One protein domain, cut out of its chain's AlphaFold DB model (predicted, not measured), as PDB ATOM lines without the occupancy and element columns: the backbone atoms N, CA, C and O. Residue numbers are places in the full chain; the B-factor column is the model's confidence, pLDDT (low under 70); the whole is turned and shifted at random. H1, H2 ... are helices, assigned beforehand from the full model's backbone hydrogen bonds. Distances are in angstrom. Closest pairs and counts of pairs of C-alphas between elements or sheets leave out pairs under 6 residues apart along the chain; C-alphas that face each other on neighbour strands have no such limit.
ATOM      1  N   HIS A 399      12.034  58.055  25.230       85.62
ATOM      2  CA  HIS A 399      12.516  59.394  24.866       85.62
ATOM      3  C   HIS A 399      11.374  60.351  24.511       85.62
ATOM      4  O   HIS A 399      11.390  61.501  24.932       85.62
ATOM      5  N   VAL A 400      10.375  59.880  23.757       84.94
ATOM      6  CA  VAL A 400       9.226  60.699  23.335       84.94
ATOM      7  C   VAL A 400       8.224  60.883  24.472       84.94
ATOM      8  O   VAL A 400       7.730  61.992  24.674       84.94
ATOM      9  N   ALA A 401       7.906  59.805  25.189       84.94
ATOM     10  CA  ALA A 401       7.054  59.856  26.371       84.94
ATOM     11  C   ALA A 401       7.868  60.273  27.604       84.94
ATOM     12  O   ALA A 401       9.041  59.913  27.727       84.94
ATOM     13  N   GLU A 402       7.251  61.006  28.538       84.75
ATOM     14  CA  GLU A 402       7.924  61.350  29.796       84.75
ATOM     15  C   GLU A 402       8.246  60.081  30.598       84.75
ATOM     16  O   GLU A 402       9.376  59.919  31.081       84.75
ATOM     17  N   TYR A 403       7.281  59.165  30.673       90.06
ATOM     18  CA  TYR A 403       7.434  57.799  31.154       90.06
ATOM     19  C   TYR A 403       6.760  56.810  30.192       90.06
ATOM     20  O   TYR A 403       5.801  57.173  29.509       90.06
ATOM     21  N   PRO A 404       7.173  55.526  30.171       91.31
ATOM     22  CA  PRO A 404       6.605  54.556  29.236       91.31
ATOM     23  C   PRO A 404       5.081  54.450  29.309       91.31
ATOM     24  O   PRO A 404       4.430  54.400  28.275       91.31
ATOM     25  N   TRP A 405       4.504  54.443  30.515       92.00
ATOM     26  CA  TRP A 405       3.060  54.291  30.733       92.00
ATOM     27  C   TRP A 405       2.221  55.518  30.365       92.00
ATOM     28  O   TRP A 405       0.997  55.422  30.394       92.00
ATOM     29  N   ASP A 406       2.840  56.652  30.034       87.94
ATOM     30  CA  ASP A 406       2.104  57.804  29.499       87.94
ATOM     31  C   ASP A 406       1.700  57.559  28.037       87.94
ATOM     32  O   ASP A 406       0.835  58.235  27.484       87.94
ATOM     33  N   ASP A 407       2.288  56.540  27.403       89.25
ATOM     34  CA  ASP A 407       1.834  56.068  26.114       89.25
ATOM     35  C   ASP A 407       0.590  55.170  26.226       89.25
ATOM     36  O   ASP A 407       0.613  54.074  26.788       89.25
ATOM     37  N   ASN A 408      -0.480  55.548  25.528       87.38
ATOM     38  CA  ASN A 408      -1.725  54.774  25.451       87.38
ATOM     39  C   ASN A 408      -1.563  53.348  24.881       87.38
ATOM     40  O   ASN A 408      -2.497  52.546  24.928       87.38
ATOM     41  N   LYS A 409      -0.420  53.029  24.261       90.75
ATOM     42  CA  LYS A 409      -0.097  51.704  23.714       90.75
ATOM     43  C   LYS A 409       1.117  51.078  24.417       90.75
ATOM     44  O   LYS A 409       1.685  50.130  23.861       90.75
ATOM     45  N   TYR A 410       1.493  51.539  25.616       94.19
ATOM     46  CA  TYR A 410       2.773  51.167  26.222       94.19
ATOM     47  C   TYR A 410       2.928  49.658  26.402       94.19
ATOM     48  O   TYR A 410       3.937  49.109  25.969       94.19
ATOM     49  N   VAL A 411       1.926  48.963  26.966       94.12
ATOM     50  CA  VAL A 411       2.000  47.511  27.217       94.12
ATOM     51  C   VAL A 411       2.284  46.786  25.908       94.12
ATOM     52  O   VAL A 411       3.185  45.954  25.816       94.12
ATOM     53  N   LYS A 412       1.553  47.150  24.851       93.62
ATOM     54  CA  LYS A 412       1.705  46.554  23.523       93.62
ATOM     55  C   LYS A 412       3.093  46.828  22.938       93.62
ATOM     56  O   LYS A 412       3.704  45.912  22.393       93.62
ATOM     57  N   ARG A 413       3.599  48.060  23.037       94.88
ATOM     58  CA  ARG A 413       4.927  48.442  22.522       94.88
ATOM     59  C   ARG A 413       6.066  47.805  23.320       94.88
ATOM     60  O   ARG A 413       7.015  47.328  22.708       94.88
ATOM     61  N   LEU A 414       5.940  47.707  24.642       95.94
ATOM     62  CA  LEU A 414       6.915  47.059  25.518       95.94
ATOM     63  C   LEU A 414       7.027  45.560  25.225       95.94
ATOM     64  O   LEU A 414       8.132  45.058  25.050       95.94
ATOM     65  N   ASN A 415       5.898  44.855  25.102       95.75
ATOM     66  CA  ASN A 415       5.908  43.435  24.737       95.75
ATOM     67  C   ASN A 415       6.517  43.216  23.340       95.75
ATOM     68  O   ASN A 415       7.313  42.299  23.150       95.75
ATOM     69  N   ARG A 416       6.219  44.088  22.365       94.94
ATOM     70  CA  ARG A 416       6.872  44.054  21.044       94.94
ATOM     71  C   ARG A 416       8.382  44.270  21.145       94.94
ATOM     72  O   ARG A 416       9.127  43.527  20.519       94.94
ATOM     73  N   LEU A 417       8.835  45.232  21.948       95.31
ATOM     74  CA  LEU A 417      10.259  45.500  22.151       95.31
ATOM     75  C   LEU A 417      10.974  44.301  22.793       95.31
ATOM     76  O   LEU A 417      12.004  43.863  22.289       95.31
ATOM     77  N   CYS A 418      10.400  43.717  23.849       94.94
ATOM     78  CA  CYS A 418      10.923  42.500  24.478       94.94
ATOM     79  C   CYS A 418      11.019  41.331  23.489       94.94
ATOM     80  O   CYS A 418      12.002  40.590  23.503       94.94
ATOM     81  N   TYR A 419      10.034  41.189  22.601       93.56
ATOM     82  CA  TYR A 419      10.069  40.190  21.541       93.56
ATOM     83  C   TYR A 419      11.185  40.449  20.518       93.56
ATOM     84  O   TYR A 419      11.878  39.517  20.115       93.56
ATOM     85  N   LEU A 420      11.409  41.702  20.109       92.75
ATOM     86  CA  LEU A 420      12.505  42.021  19.187       92.75
ATOM     87  C   LEU A 420      13.878  41.838  19.838       92.75
ATOM     88  O   LEU A 420      14.793  41.348  19.187       92.75
ATOM     89  N   TYR A 421      14.017  42.141  21.131       92.38
ATOM     90  CA  TYR A 421      15.219  41.794  21.891       92.38
ATOM     91  C   TYR A 421      15.445  40.284  21.967       92.38
ATOM     92  O   TYR A 421      16.588  39.834  21.911       92.38
ATOM     93  N   PHE A 422      14.372  39.498  22.095       88.62
ATOM     94  CA  PHE A 422      14.463  38.043  22.022       88.62
ATOM     95  C   PHE A 422      14.971  37.589  20.656       88.62
ATOM     96  O   PHE A 422      15.893  36.783  20.616       88.62
ATOM     97  N   LEU A 423      14.430  38.135  19.564       88.94
ATOM     98  CA  LEU A 423      14.891  37.830  18.211       88.94
ATOM     99  C   LEU A 423      16.361  38.227  17.996       88.94
ATOM    100  O   LEU A 423      17.140  37.413  17.512       88.94
ATOM    101  N   ASP A 424      16.766  39.430  18.412       89.25
ATOM    102  CA  ASP A 424      18.165  39.887  18.357       89.25
ATOM    103  C   ASP A 424      19.099  38.933  19.116       89.25
ATOM    104  O   ASP A 424      20.121  38.496  18.592       89.25
ATOM    105  N   MET A 425      18.721  38.548  20.338       88.88
ATOM    106  CA  MET A 425      19.487  37.597  21.143       88.88
ATOM    107  C   MET A 425      19.511  36.199  20.519       88.88
ATOM    108  O   MET A 425      20.527  35.512  20.604       88.88
ATOM    109  N   PHE A 426      18.413  35.780  19.890       84.06
ATOM    110  CA  PHE A 426      18.318  34.507  19.188       84.06
ATOM    111  C   PHE A 426      19.271  34.463  17.987       84.06
ATOM    112  O   PHE A 426      19.946  33.456  17.787       84.06
ATOM    113  N   VAL A 427      19.394  35.559  17.235       83.12
ATOM    114  CA  VAL A 427      20.303  35.632  16.082       83.12
ATOM    115  C   VAL A 427      21.768  35.746  16.521       83.12
ATOM    116  O   VAL A 427      22.642  35.086  15.961       83.12
ATOM    117  N   ARG A 428      22.065  36.603  17.507       85.25
ATOM    118  CA  ARG A 428      23.446  37.033  17.801       85.25
ATOM    119  C   ARG A 428      24.195  36.147  18.788       85.25
ATOM    120  O   ARG A 428      25.418  36.070  18.719       85.25
ATOM    121  N   GLU A 429      23.492  35.498  19.707       89.00
ATOM    122  CA  GLU A 429      24.072  34.527  20.636       89.00
ATOM    123  C   GLU A 429      23.556  33.153  20.235       89.00
ATOM    124  O   GLU A 429      22.347  32.983  20.173       89.00
ATOM    125  N   LYS A 430      24.425  32.182  19.944       84.19
ATOM    126  CA  LYS A 430      24.005  30.829  19.526       84.19
ATOM    127  C   LYS A 430      23.896  29.854  20.695       84.19
ATOM    128  O   LYS A 430      23.208  28.848  20.578       84.19
ATOM    129  N   ASN A 431      24.553  30.150  21.815       86.75
ATOM    130  CA  ASN A 431      24.621  29.265  22.968       86.75
ATOM    131  C   ASN A 431      23.444  29.508  23.933       86.75
ATOM    132  O   ASN A 431      23.361  30.580  24.547       86.75
ATOM    133  N   ASN A 432      22.565  28.517  24.150       86.75
ATOM    134  CA  ASN A 432      21.417  28.707  25.047       86.75
ATOM    135  C   ASN A 432      21.809  29.068  26.474       86.75
ATOM    136  O   ASN A 432      21.113  29.833  27.138       86.75
ATOM    137  N   MET A 433      22.887  28.466  26.986       88.19
ATOM    138  CA  MET A 433      23.311  28.683  28.367       88.19
ATOM    139  C   MET A 433      23.672  30.152  28.582       88.19
ATOM    140  O   MET A 433      23.273  30.734  29.594       88.19
ATOM    141  N   ASN A 434      24.322  30.781  27.599       91.12
ATOM    142  CA  ASN A 434      24.578  32.217  27.603       91.12
ATOM    143  C   ASN A 434      23.276  33.024  27.542       91.12
ATOM    144  O   ASN A 434      23.081  33.905  28.382       91.12
ATOM    145  N   ARG A 435      22.346  32.698  26.631       90.75
ATOM    146  CA  ARG A 435      21.038  33.384  26.535       90.75
ATOM    147  C   ARG A 435      20.269  33.346  27.861       90.75
ATOM    148  O   ARG A 435      19.776  34.369  28.339       90.75
ATOM    149  N   LYS A 436      20.218  32.176  28.501       90.69
ATOM    150  CA  LYS A 436      19.570  31.970  29.808       90.69
ATOM    151  C   LYS A 436      20.285  32.734  30.919       90.69
ATOM    152  O   LYS A 436      19.616  33.353  31.745       90.69
ATOM    153  N   SER A 437      21.618  32.734  30.920       91.75
ATOM    154  CA  SER A 437      22.433  33.503  31.868       91.75
ATOM    155  C   SER A 437      22.161  35.008  31.759       91.75
ATOM    156  O   SER A 437      21.962  35.674  32.776       91.75
ATOM    157  N   ILE A 438      22.053  35.541  30.536       91.56
ATOM    158  CA  ILE A 438      21.705  36.947  30.285       91.56
ATOM    159  C   ILE A 438      20.313  37.263  30.844       91.56
ATOM    160  O   ILE A 438      20.173  38.197  31.638       91.56
ATOM    161  N   LEU A 439      19.297  36.464  30.494       92.56
ATOM    162  CA  LEU A 439      17.927  36.642  30.990       92.56
ATOM    163  C   LEU A 439      17.862  36.613  32.519       92.56
ATOM    164  O   LEU A 439      17.265  37.498  33.133       92.56
ATOM    165  N   GLN A 440      18.511  35.627  33.141       91.56
ATOM    166  CA  GLN A 440      18.534  35.476  34.592       91.56
ATOM    167  C   GLN A 440      19.281  36.632  35.268       91.56
ATOM    168  O   GLN A 440      18.818  37.141  36.288       91.56
ATOM    169  N   SER A 441      20.395  37.089  34.693       91.88
ATOM    170  CA  SER A 441      21.155  38.242  35.188       91.88
ATOM    171  C   SER A 441      20.309  39.516  35.187       91.88
ATOM    172  O   SER A 441      20.247  40.217  36.200       91.88
ATOM    173  N   ILE A 442      19.593  39.791  34.093       90.88
ATOM    174  CA  ILE A 442      18.704  40.957  33.989       90.88
ATOM    175  C   ILE A 442      17.537  40.830  34.969       90.88
ATOM    176  O   ILE A 442      17.275  41.763  35.730       90.88
ATOM    177  N   ASN A 443      16.885  39.665  35.017       91.75
ATOM    178  CA  ASN A 443      15.764  39.420  35.919       91.75
ATOM    179  C   ASN A 443      16.164  39.587  37.394       91.75
ATOM    180  O   ASN A 443      15.445  40.218  38.169       91.75
ATOM    181  N   ASN A 444      17.334  39.077  37.785       90.56
ATOM    182  CA  ASN A 444      17.857  39.237  39.139       90.56
ATOM    183  C   ASN A 444      18.122  40.715  39.455       90.56
ATOM    184  O   ASN A 444      17.682  41.200  40.493       90.56
ATOM    185  N   LYS A 445      18.772  41.458  38.550       89.88
ATOM    186  CA  LYS A 445      19.077  42.885  38.756       89.88
ATOM    187  C   LYS A 445      17.826  43.763  38.861       89.88
ATOM    188  O   LYS A 445      17.830  44.719  39.627       89.88
ATOM    189  N   ILE A 446      16.753  43.429  38.142       88.00
ATOM    190  CA  ILE A 446      15.457  44.120  38.246       88.00
ATOM    191  C   ILE A 446      14.735  43.765  39.562       88.00
ATOM    192  O   ILE A 446      14.038  44.601  40.151       88.00
ATOM    193  N   ASN A 447      14.897  42.529  40.047       85.75
ATOM    194  CA  ASN A 447      14.186  42.030  41.224       85.75
ATOM    195  C   ASN A 447      14.853  42.315  42.570       85.75
ATOM    196  O   ASN A 447      14.133  42.388  43.568       85.75
ATOM    197  N   ILE A 448      16.171  42.511  42.618       79.50
ATOM    198  CA  ILE A 448      16.871  42.872  43.856       79.50
ATOM    199  C   ILE A 448      16.354  44.239  44.331       79.50
ATOM    200  O   ILE A 448      16.498  45.248  43.641       79.50
ATOM    201  N   LYS A 449      15.679  44.239  45.492       62.22
ATOM    202  CA  LYS A 449      14.922  45.393  46.005       62.22
ATOM    203  C   LYS A 449      15.812  46.610  46.244       62.22
ATOM    204  O   LYS A 449      15.464  47.702  45.819       62.22
ATOM    205  N   GLU A 450      16.990  46.407  46.796       56.16
ATOM    206  CA  GLU A 450      17.955  47.444  47.115       56.16
ATOM    207  C   GLU A 450      19.313  46.753  47.045       56.16
ATOM    208  O   GLU A 450      19.650  45.959  47.916       56.16
ATOM    209  N   VAL A 451      20.089  46.992  45.989       44.88
ATOM    210  CA  VAL A 451      21.527  47.038  46.236       44.88
ATOM    211  C   VAL A 451      21.710  48.445  46.763       44.88
ATOM    212  O   VAL A 451      21.413  49.408  46.049       44.88
ATOM    213  N   GLU A 452      22.080  48.539  48.040       46.41
ATOM    214  CA  GLU A 452      22.652  49.738  48.641       46.41
ATOM    215  C   GLU A 452      23.499  50.453  47.587       46.41
ATOM    216  O   GLU A 452      24.139  49.779  46.779       46.41
ATOM    217  N   ASP A 459      29.533  54.160  35.250       50.50
ATOM    218  CA  ASP A 459      28.943  53.452  34.108       50.50
ATOM    219  C   ASP A 459      27.409  53.567  34.010       50.50
ATOM    220  O   ASP A 459      26.814  53.046  33.068       50.50
ATOM    221  N   LYS A 460      26.736  54.256  34.945       55.44
ATOM    222  CA  LYS A 460      25.283  54.503  34.846       55.44
ATOM    223  C   LYS A 460      24.900  55.452  33.701       55.44
ATOM    224  O   LYS A 460      23.762  55.386  33.236       55.44
ATOM    225  N   ASP A 461      25.832  56.269  33.217       58.25
ATOM    226  CA  ASP A 461      25.505  57.363  32.294       58.25
ATOM    227  C   ASP A 461      25.549  56.958  30.811       58.25
ATOM    228  O   ASP A 461      24.957  57.634  29.972       58.25
ATOM    229  N   ASN A 462      26.178  55.828  30.465       69.75
ATOM    230  CA  ASN A 462      26.340  55.427  29.066       69.75
ATOM    231  C   ASN A 462      25.368  54.309  28.678       69.75
ATOM    232  O   ASN A 462      25.477  53.172  29.142       69.75
ATOM    233  N   LYS A 463      24.432  54.622  27.770       77.25
ATOM    234  CA  LYS A 463      23.592  53.618  27.102       77.25
ATOM    235  C   LYS A 463      24.504  52.572  26.430       77.25
ATOM    236  O   LYS A 463      25.439  52.967  25.729       77.25
ATOM    237  N   PRO A 464      24.248  51.256  26.594       80.25
ATOM    238  CA  PRO A 464      25.005  50.227  25.885       80.25
ATOM    239  C   PRO A 464      25.004  50.480  24.370       80.25
ATOM    240  O   PRO A 464      23.943  50.707  23.783       80.25
ATOM    241  N   GLY A 465      26.185  50.432  23.745       78.12
ATOM    242  CA  GLY A 465      26.345  50.677  22.307       78.12
ATOM    243  C   GLY A 465      25.661  49.632  21.412       78.12
ATOM    244  O   GLY A 465      25.143  48.622  21.885       78.12
ATOM    245  N   GLU A 466      25.683  49.858  20.094       73.56
ATOM    246  CA  GLU A 466      25.077  48.984  19.061       73.56
ATOM    247  C   GLU A 466      25.611  47.541  19.069       73.56
ATOM    248  O   GLU A 466      24.897  46.599  18.740       73.56
ATOM    249  N   ASN A 467      26.852  47.330  19.513       76.38
ATOM    250  CA  ASN A 467      27.477  46.007  19.484       76.38
ATOM    251  C   ASN A 467      27.023  45.067  20.614       76.38
ATOM    252  O   ASN A 467      27.389  43.893  20.598       76.38
ATOM    253  N   VAL A 468      26.218  45.530  21.570       80.25
ATOM    254  CA  VAL A 468      25.750  44.719  22.707       80.25
ATOM    255  C   VAL A 468      24.425  44.034  22.362       80.25
ATOM    256  O   VAL A 468      23.636  44.592  21.607       80.25
ATOM    257  N   ILE A 469      24.159  42.841  22.914       83.19
ATOM    258  CA  ILE A 469      22.826  42.211  22.852       83.19
ATOM    259  C   ILE A 469      21.795  43.211  23.379       83.19
ATOM    260  O   ILE A 469      21.897  43.653  24.531       83.19
ATOM    261  N   HIS A 470      20.820  43.563  22.539       88.75
ATOM    262  CA  HIS A 470      19.938  44.707  22.767       88.75
ATOM    263  C   HIS A 470      19.128  44.586  24.059       88.75
ATOM    264  O   HIS A 470      18.876  45.587  24.727       88.75
ATOM    265  N   LEU A 471      18.840  43.358  24.500       90.00
ATOM    266  CA  LEU A 471      18.179  43.092  25.775       90.00
ATOM    267  C   LEU A 471      18.873  43.765  26.981       90.00
ATOM    268  O   LEU A 471      18.196  44.187  27.918       90.00
ATOM    269  N   ASN A 472      20.200  43.944  26.957       88.25
ATOM    270  CA  ASN A 472      20.921  44.647  28.026       88.25
ATOM    271  C   ASN A 472      20.519  46.128  28.151       88.25
ATOM    272  O   ASN A 472      20.610  46.695  29.243       88.25
ATOM    273  N   ARG A 473      20.027  46.752  27.072       92.00
ATOM    274  CA  ARG A 473      19.487  48.118  27.110       92.00
ATOM    275  C   ARG A 473      18.220  48.201  27.961       92.00
ATOM    276  O   ARG A 473      18.005  49.231  28.588       92.00
ATOM    277  N   MET A 474      17.433  47.123  28.084       93.12
ATOM    278  CA  MET A 474      16.249  47.101  28.961       93.12
ATOM    279  C   MET A 474      16.609  47.399  30.420       93.12
ATOM    280  O   MET A 474      15.927  48.169  31.090       93.12
ATOM    281  N   LEU A 475      17.715  46.829  30.911       90.50
ATOM    282  CA  LEU A 475      18.198  47.100  32.265       90.50
ATOM    283  C   LEU A 475      18.636  48.562  32.425       90.50
ATOM    284  O   LEU A 475      18.386  49.170  33.466       90.50
ATOM    285  N   TRP A 476      19.283  49.123  31.399       90.62
ATOM    286  CA  TRP A 476      19.650  50.536  31.385       90.62
ATOM    287  C   TRP A 476      18.402  51.424  31.466       90.62
ATOM    288  O   TRP A 476      18.323  52.256  32.366       90.62
ATOM    289  N   TYR A 477      17.390  51.178  30.627       92.62
ATOM    290  CA  TYR A 477      16.123  51.919  30.640       92.62
ATOM    291  C   TYR A 477      15.374  51.794  31.969       92.62
ATOM    292  O   TYR A 477      14.893  52.793  32.501       92.62
ATOM    293  N   TYR A 478      15.333  50.596  32.556       91.31
ATOM    294  CA  TYR A 478      14.750  50.386  33.881       91.31
ATOM    295  C   TYR A 478      15.430  51.252  34.951       91.31
ATOM    296  O   TYR A 478      14.751  51.930  35.722       91.31
ATOM    297  N   ASN A 479      16.766  51.279  34.977       88.94
ATOM    298  CA  ASN A 479      17.519  52.102  35.927       88.94
ATOM    299  C   ASN A 479      17.377  53.603  35.642       88.94
ATOM    300  O   ASN A 479      17.263  54.385  36.583       88.94
ATOM    301  N   TYR A 480      17.360  53.997  34.367       88.31
ATOM    302  CA  TYR A 480      17.138  55.376  33.938       88.31
ATOM    303  C   TYR A 480      15.801  55.908  34.472       88.31
ATOM    304  O   TYR A 480      15.778  56.927  35.163       88.31
ATOM    305  N   ILE A 481      14.712  55.164  34.257       88.75
ATOM    306  CA  ILE A 481      13.377  55.510  34.764       88.75
ATOM    307  C   ILE A 481      13.371  55.527  36.297       88.75
ATOM    308  O   ILE A 481      12.930  56.509  36.891       88.75
ATOM    309  N   LYS A 482      13.925  54.490  36.945       87.12
ATOM    310  CA  LYS A 482      14.006  54.406  38.414       87.12
ATOM    311  C   LYS A 482      14.669  55.645  39.021       87.12
ATOM    312  O   LYS A 482      14.173  56.180  40.008       87.12
ATOM    313  N   ASN A 483      15.777  56.095  38.432       86.00
ATOM    314  CA  ASN A 483      16.519  57.260  38.911       86.00
ATOM    315  C   ASN A 483      15.761  58.570  38.655       86.00
ATOM    316  O   ASN A 483      15.798  59.457  39.503       86.00
ATOM    317  N   LYS A 484      15.055  58.684  37.521       85.69
ATOM    318  CA  LYS A 484      14.255  59.868  37.169       85.69
ATOM    319  C   LYS A 484      13.105  60.119  38.159       85.69
ATOM    320  O   LYS A 484      12.771  61.268  38.410       85.69
ATOM    321  N   MET A 485      12.528  59.066  38.742       81.88
ATOM    322  CA  MET A 485      11.291  59.147  39.539       81.88
ATOM    323  C   MET A 485      11.460  59.562  41.009       81.88
ATOM    324  O   MET A 485      10.459  59.781  41.685       81.88
ATOM    325  N   GLY A 486      12.680  59.632  41.549       71.94
ATOM    326  CA  GLY A 486      12.919  60.172  42.899       71.94
ATOM    327  C   GLY A 486      12.238  59.448  44.081       71.94
ATOM    328  O   GLY A 486      12.263  59.981  45.185       71.94
ATOM    329  N   GLY A 487      11.669  58.248  43.885       67.19
ATOM    330  CA  GLY A 487      11.040  57.425  44.932       67.19
ATOM    331  C   GLY A 487       9.512  57.544  45.083       67.19
ATOM    332  O   GLY A 487       8.956  56.823  45.900       67.19
ATOM    333  N   ASP A 488       8.823  58.390  44.305       63.44
ATOM    334  CA  ASP A 488       7.426  58.799  44.591       63.44
ATOM    335  C   ASP A 488       6.338  58.104  43.726       63.44
ATOM    336  O   ASP A 488       5.196  58.547  43.649       63.44
ATOM    337  N   LEU A 489       6.659  57.001  43.033       61.44
ATOM    338  CA  LEU A 489       5.749  56.347  42.065       61.44
ATOM    339  C   LEU A 489       5.866  54.806  42.059       61.44
ATOM    340  O   LEU A 489       5.915  54.153  41.009       61.44
ATOM    341  N   ASP A 490       5.869  54.201  43.246       74.69
ATOM    342  CA  ASP A 490       6.048  52.751  43.420       74.69
ATOM    343  C   ASP A 490       5.041  51.893  42.628       74.69
ATOM    344  O   ASP A 490       5.409  50.842  42.098       74.69
ATOM    345  N   ASN A 491       3.790  52.342  42.471       78.25
ATOM    346  CA  ASN A 491       2.747  51.543  41.813       78.25
ATOM    347  C   ASN A 491       2.950  51.407  40.292       78.25
ATOM    348  O   ASN A 491       2.938  50.289  39.776       78.25
ATOM    349  N   LYS A 492       3.176  52.514  39.566       81.88
ATOM    350  CA  LYS A 492       3.375  52.474  38.101       81.88
ATOM    351  C   LYS A 492       4.706  51.818  37.726       81.88
ATOM    352  O   LYS A 492       4.775  51.031  36.782       81.88
ATOM    353  N   MET A 493       5.748  52.060  38.525       87.69
ATOM    354  CA  MET A 493       7.014  51.342  38.381       87.69
ATOM    355  C   MET A 493       6.846  49.840  38.660       87.69
ATOM    356  O   MET A 493       7.473  49.013  37.999       87.69
ATOM    357  N   GLY A 494       5.966  49.476  39.599       88.69
ATOM    358  CA  GLY A 494       5.576  48.095  39.869       88.69
ATOM    359  C   GLY A 494       4.931  47.409  38.663       88.69
ATOM    360  O   GLY A 494       5.309  46.282  38.335       88.69
ATOM    361  N   GLU A 495       4.022  48.088  37.960       90.50
ATOM    362  CA  GLU A 495       3.402  47.576  36.729       90.50
ATOM    363  C   GLU A 495       4.441  47.392  35.611       90.50
ATOM    364  O   GLU A 495       4.532  46.321  35.005       90.50
ATOM    365  N   PHE A 496       5.302  48.393  35.391       92.50
ATOM    366  CA  PHE A 496       6.389  48.314  34.413       92.50
ATOM    367  C   PHE A 496       7.356  47.157  34.712       92.50
ATOM    368  O   PHE A 496       7.663  46.347  33.833       92.50
ATOM    369  N   LYS A 497       7.776  47.022  35.978       92.94
ATOM    370  CA  LYS A 497       8.605  45.911  36.460       92.94
ATOM    371  C   LYS A 497       7.934  44.558  36.236       92.94
ATOM    372  O   LYS A 497       8.608  43.620  35.802       92.94
ATOM    373  N   THR A 498       6.639  44.454  36.534       93.88
ATOM    374  CA  THR A 498       5.857  43.222  36.349       93.88
ATOM    375  C   THR A 498       5.849  42.824  34.880       93.88
ATOM    376  O   THR A 498       6.253  41.711  34.557       93.88
ATOM    377  N   ASN A 499       5.537  43.763  33.982       94.12
ATOM    378  CA  ASN A 499       5.530  43.499  32.546       94.12
ATOM    379  C   ASN A 499       6.899  43.043  32.018       94.12
ATOM    380  O   ASN A 499       6.966  42.079  31.254       94.12
ATOM    381  N   ILE A 500       8.002  43.679  32.436       94.44
ATOM    382  CA  ILE A 500       9.349  43.228  32.043       94.44
ATOM    383  C   ILE A 500       9.631  41.823  32.588       94.44
ATOM    384  O   ILE A 500      10.084  40.954  31.845       94.44
ATOM    385  N   THR A 501       9.358  41.589  33.870       94.25
ATOM    386  CA  THR A 501       9.623  40.304  34.539       94.25
ATOM    387  C   THR A 501       8.848  39.163  33.884       94.25
ATOM    388  O   THR A 501       9.415  38.097  33.632       94.25
ATOM    389  N   ASP A 502       7.581  39.399  33.546       94.75
ATOM    390  CA  ASP A 502       6.745  38.429  32.847       94.75
ATOM    391  C   ASP A 502       7.321  38.097  31.470       94.75
ATOM    392  O   ASP A 502       7.475  36.919  31.148       94.75
ATOM    393  N   ASN A 503       7.738  39.104  30.695       94.94
ATOM    394  CA  ASN A 503       8.410  38.880  29.413       94.94
ATOM    395  C   ASN A 503       9.673  38.024  29.585       94.94
ATOM    396  O   ASN A 503       9.792  36.980  28.947       94.94
ATOM    397  N   LEU A 504      10.587  38.405  30.486       93.88
ATOM    398  CA  LEU A 504      11.834  37.664  30.734       93.88
ATOM    399  C   LEU A 504      11.567  36.202  31.114       93.88
ATOM    400  O   LEU A 504      12.238  35.301  30.606       93.88
ATOM    401  N   LYS A 505      10.554  35.959  31.954       94.06
ATOM    402  CA  LYS A 505      10.128  34.611  32.341       94.06
ATOM    403  C   LYS A 505       9.639  33.803  31.137       94.06
ATOM    404  O   LYS A 505      10.067  32.662  30.974       94.06
ATOM    405  N   ARG A 506       8.787  34.375  30.277       94.31
ATOM    406  CA  ARG A 506       8.292  33.685  29.067       94.31
ATOM    407  C   ARG A 506       9.413  33.337  28.098       94.31
ATOM    408  O   ARG A 506       9.427  32.233  27.558       94.31
ATOM    409  N   LEU A 507      10.373  34.241  27.919       91.19
ATOM    410  CA  LEU A 507      11.543  33.980  27.082       91.19
ATOM    411  C   LEU A 507      12.409  32.857  27.668       91.19
ATOM    412  O   LEU A 507      12.819  31.952  26.945       91.19
ATOM    413  N   GLN A 508      12.639  32.867  28.984       92.31
ATOM    414  CA  GLN A 508      13.388  31.813  29.669       92.31
ATOM    415  C   GLN A 508      12.691  30.447  29.564       92.31
ATOM    416  O   GLN A 508      13.357  29.439  29.332       92.31
ATOM    417  N   GLU A 509      11.361  30.408  29.701       92.44
ATOM    418  CA  GLU A 509      10.545  29.210  29.467       92.44
ATOM    419  C   GLU A 509      10.709  28.690  28.029       92.44
ATOM    420  O   GLU A 509      10.924  27.493  27.850       92.44
ATOM    421  N   GLY A 510      10.689  29.574  27.025       90.38
ATOM    422  CA  GLY A 510      10.926  29.205  25.626       90.38
ATOM    423  C   GLY A 510      12.303  28.572  25.405       90.38
ATOM    424  O   GLY A 510      12.402  27.508  24.802       90.38
ATOM    425  N   PHE A 511      13.367  29.157  25.961       89.94
ATOM    426  CA  PHE A 511      14.713  28.583  25.857       89.94
ATOM    427  C   PHE A 511      14.871  27.251  26.602       89.94
ATOM    428  O   PHE A 511      15.590  26.374  26.125       89.94
ATOM    429  N   ASN A 512      14.197  27.063  27.742       91.75
ATOM    430  CA  ASN A 512      14.162  25.763  28.427       91.75
ATOM    431  C   ASN A 512      13.546  24.673  27.538       91.75
ATOM    432  O   ASN A 512      14.028  23.539  27.530       91.75
ATOM    433  N   ASP A 513      12.492  25.008  26.794       91.50
ATOM    434  CA  ASP A 513      11.844  24.065  25.884       91.50
ATOM    435  C   ASP A 513      12.744  23.723  24.690       91.50
ATOM    436  O   ASP A 513      12.815  22.556  24.309       91.50
ATOM    437  N   VAL A 514      13.490  24.701  24.157       87.94
ATOM    438  CA  VAL A 514      14.513  24.456  23.123       87.94
ATOM    439  C   VAL A 514      15.579  23.488  23.640       87.94
ATOM    440  O   VAL A 514      15.840  22.470  23.012       87.94
ATOM    441  N   GLU A 515      16.135  23.734  24.829       88.44
ATOM    442  CA  GLU A 515      17.134  22.846  25.443       88.44
ATOM    443  C   GLU A 515      16.593  21.429  25.670       88.44
ATOM    444  O   GLU A 515      17.286  20.437  25.433       88.44
ATOM    445  N   THR A 516      15.345  21.330  26.135       90.31
ATOM    446  CA  THR A 516      14.666  20.047  26.345       90.31
ATOM    447  C   THR A 516      14.522  19.297  25.025       90.31
ATOM    448  O   THR A 516      14.753  18.088  24.988       90.31
ATOM    449  N   TYR A 517      14.193  20.003  23.942       88.56
ATOM    450  CA  TYR A 517      14.130  19.429  22.605       88.56
ATOM    451  C   TYR A 517      15.505  18.953  22.113       88.56
ATOM    452  O   TYR A 517      15.596  17.826  21.642       88.56
ATOM    453  N   CYS A 518      16.586  19.720  22.297       85.75
ATOM    454  CA  CYS A 518      17.935  19.264  21.921       85.75
ATOM    455  C   CYS A 518      18.335  17.970  22.648       85.75
ATOM    456  O   CYS A 518      18.904  17.059  22.050       85.75
ATOM    457  N   LYS A 519      18.038  17.886  23.954       87.81
ATOM    458  CA  LYS A 519      18.455  16.762  24.812       87.81
ATOM    459  C   LYS A 519      17.603  15.506  24.649       87.81
ATOM    460  O   LYS A 519      18.130  14.407  24.777       87.81
ATOM    461  N   ASN A 520      16.297  15.674  24.451       88.38
ATOM    462  CA  ASN A 520      15.325  14.577  24.498       88.38
ATOM    463  C   ASN A 520      14.622  14.335  23.155       88.38
ATOM    464  O   ASN A 520      13.828  13.401  23.039       88.38
ATOM    465  N   GLY A 521      14.845  15.199  22.166       80.31
ATOM    466  CA  GLY A 521      14.230  15.117  20.851       80.31
ATOM    467  C   GLY A 521      14.794  13.977  19.998       80.31
ATOM    468  O   GLY A 521      15.835  13.390  20.313       80.31
ATOM    469  N   PRO A 522      14.107  13.640  18.896       74.12
ATOM    470  CA  PRO A 522      14.540  12.578  18.002       74.12
ATOM    471  C   PRO A 522      15.905  12.919  17.390       74.12
ATOM    472  O   PRO A 522      16.022  13.824  16.571       74.12
ATOM    473  N   GLY A 523      16.936  12.166  17.783       70.25
ATOM    474  CA  GLY A 523      18.263  12.222  17.166       70.25
ATOM    475  C   GLY A 523      19.319  13.079  17.868       70.25
ATOM    476  O   GLY A 523      20.374  13.251  17.269       70.25
ATOM    477  N   ASN A 524      19.091  13.568  19.100       71.69
ATOM    478  CA  ASN A 524      20.041  14.426  19.837       71.69
ATOM    479  C   ASN A 524      20.592  15.553  18.950       71.69
ATOM    480  O   ASN A 524      21.785  15.609  18.644       71.69
ATOM    481  N   ILE A 525      19.686  16.405  18.474       79.19
ATOM    482  CA  ILE A 525      20.024  17.513  17.586       79.19
ATOM    483  C   ILE A 525      20.888  18.502  18.373       79.19
ATOM    484  O   ILE A 525      20.476  18.984  19.429       79.19
ATOM    485  N   ASP A 526      22.088  18.785  17.861       79.38
ATOM    486  CA  ASP A 526      22.916  19.861  18.403       79.38
ATOM    487  C   ASP A 526      22.160  21.184  18.288       79.38
ATOM    488  O   ASP A 526      21.515  21.464  17.278       79.38
ATOM    489  N   GLU A 527      22.245  22.003  19.324       74.44
ATOM    490  CA  GLU A 527      21.514  23.255  19.406       74.44
ATOM    491  C   GLU A 527      21.855  24.185  18.235       74.44
ATOM    492  O   GLU A 527      20.965  24.807  17.659       74.44
ATOM    493  N   GLU A 528      23.121  24.205  17.811       74.88
ATOM    494  CA  GLU A 528      23.561  24.988  16.652       74.88
ATOM    495  C   GLU A 528      22.870  24.571  15.343       74.88
ATOM    496  O   GLU A 528      22.754  25.392  14.434       74.88
ATOM    497  N   ASN A 529      22.375  23.332  15.259       73.94
ATOM    498  CA  ASN A 529      21.681  22.798  14.086       73.94
ATOM    499  C   ASN A 529      20.174  23.089  14.086       73.94
ATOM    500  O   ASN A 529      19.532  22.895  13.055       73.94
ATOM    501  N   ILE A 530      19.598  23.537  15.209       69.62
ATOM    502  CA  ILE A 530      18.204  24.011  15.243       69.62
ATOM    503  C   ILE A 530      18.090  25.332  14.485       69.62
ATOM    504  O   ILE A 530      17.086  25.600  13.835       69.62
ATOM    505  N   TYR A 531      19.133  26.152  14.559       65.44
ATOM    506  CA  TYR A 531      19.119  27.511  14.045       65.44
ATOM    507  C   TYR A 531      19.588  27.520  12.589       65.44
ATOM    508  O   TYR A 531      20.780  27.660  12.300       65.44
ATOM    509  N   THR A 532      18.650  27.333  11.658       59.69
ATOM    510  CA  THR A 532      18.969  27.328  10.227       59.69
ATOM    511  C   THR A 532      19.318  28.734   9.710       59.69
ATOM    512  O   THR A 532      19.206  29.749  10.401       59.69
ATOM    513  N   THR A 533      19.798  28.815   8.466       53.72
ATOM    514  CA  THR A 533      20.235  30.059   7.812       53.72
ATOM    515  C   THR A 533      19.127  31.099   7.599       53.72
ATOM    516  O   THR A 533      19.462  32.258   7.369       53.72
ATOM    517  N   SER A 534      17.843  30.740   7.684       58.03
ATOM    518  CA  SER A 534      16.704  31.632   7.392       58.03
ATOM    519  C   SER A 534      16.631  32.855   8.326       58.03
ATOM    520  O   SER A 534      16.379  33.972   7.869       58.03
ATOM    521  N   ILE A 535      16.927  32.682   9.619       59.03
ATOM    522  CA  ILE A 535      16.874  33.755  10.628       59.03
ATOM    523  C   ILE A 535      18.052  34.719  10.520       59.03
ATOM    524  O   ILE A 535      17.877  35.915  10.742       59.03
ATOM    525  N   ASN A 536      19.236  34.239  10.130       56.69
ATOM    526  CA  ASN A 536      20.388  35.123   9.906       56.69
ATOM    527  C   ASN A 536      20.106  36.157   8.805       56.69
ATOM    528  O   ASN A 536      20.750  37.197   8.767       56.69
ATOM    529  N   ASN A 537      19.123  35.889   7.943       56.97
ATOM    530  CA  ASN A 537      18.705  36.779   6.867       56.97
ATOM    531  C   ASN A 537      17.677  37.837   7.325       56.97
ATOM    532  O   ASN A 537      17.256  38.657   6.511       56.97
ATOM    533  N   LEU A 538      17.231  37.798   8.590       52.88
ATOM    534  CA  LEU A 538      16.339  38.801   9.193       52.88
ATOM    535  C   LEU A 538      17.095  39.992   9.806       52.88
ATOM    536  O   LEU A 538      16.447  40.991  10.135       52.88
TER     537      LEU A 538
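This is residues 399 to 452 and 459 to 538 of the 539 residues of an uncharacterized protein of viral metagenome (UniProt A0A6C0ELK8). One long helix, H4, makes the length of an elongated four-helix bundle; H1 and H2 pack on it, and H3 packs on H1 and H2. From its last end a tail with short H5 and H6 folds back toward H1. The printed part has 134 residues with six named helices, H1 to H6 in order along the chain, which hold 88 of them, and no named strand; its class is all helix, and it is only just compact, close to loose, with a radius of gyration of the C-alphas of 16.7 A and spans of 55 by 31 by 30 A.

H4, residues 490 to 520, touches H2, residues 432 to 447, opposite ways at a shallow 19 degrees; closest C-alphas Leu 439 and Leu 504, 6.2 A. With residues 499 to 507 alone H4 touches H1, residues 410 to 428; closest C-alphas Cys 418 and Asn 503, 6.6 A. H3, residues 471 to 484, touches H1 with Leu 471 alone, its C-alpha 5.1 A from Tyr 421's. H5, residues 527 to 530, and H6, residues 533 to 536, touch no helix. Every O i to N i+4 pair is within hydrogen-bond range in H1, H2 and H4; 8 of 10 in H3.

H4 is 43.6 A long, H1 26.4 A; C-alpha 410 is at (2.773, 51.167, 26.222), C-alpha 520 at (15.325, 14.577, 24.498).

Residues 453 to 458 are cut out, a gap of 16.3 A between C-alphas 452 and 459; pLDDT is under 70 at residues 530 to 538, among others.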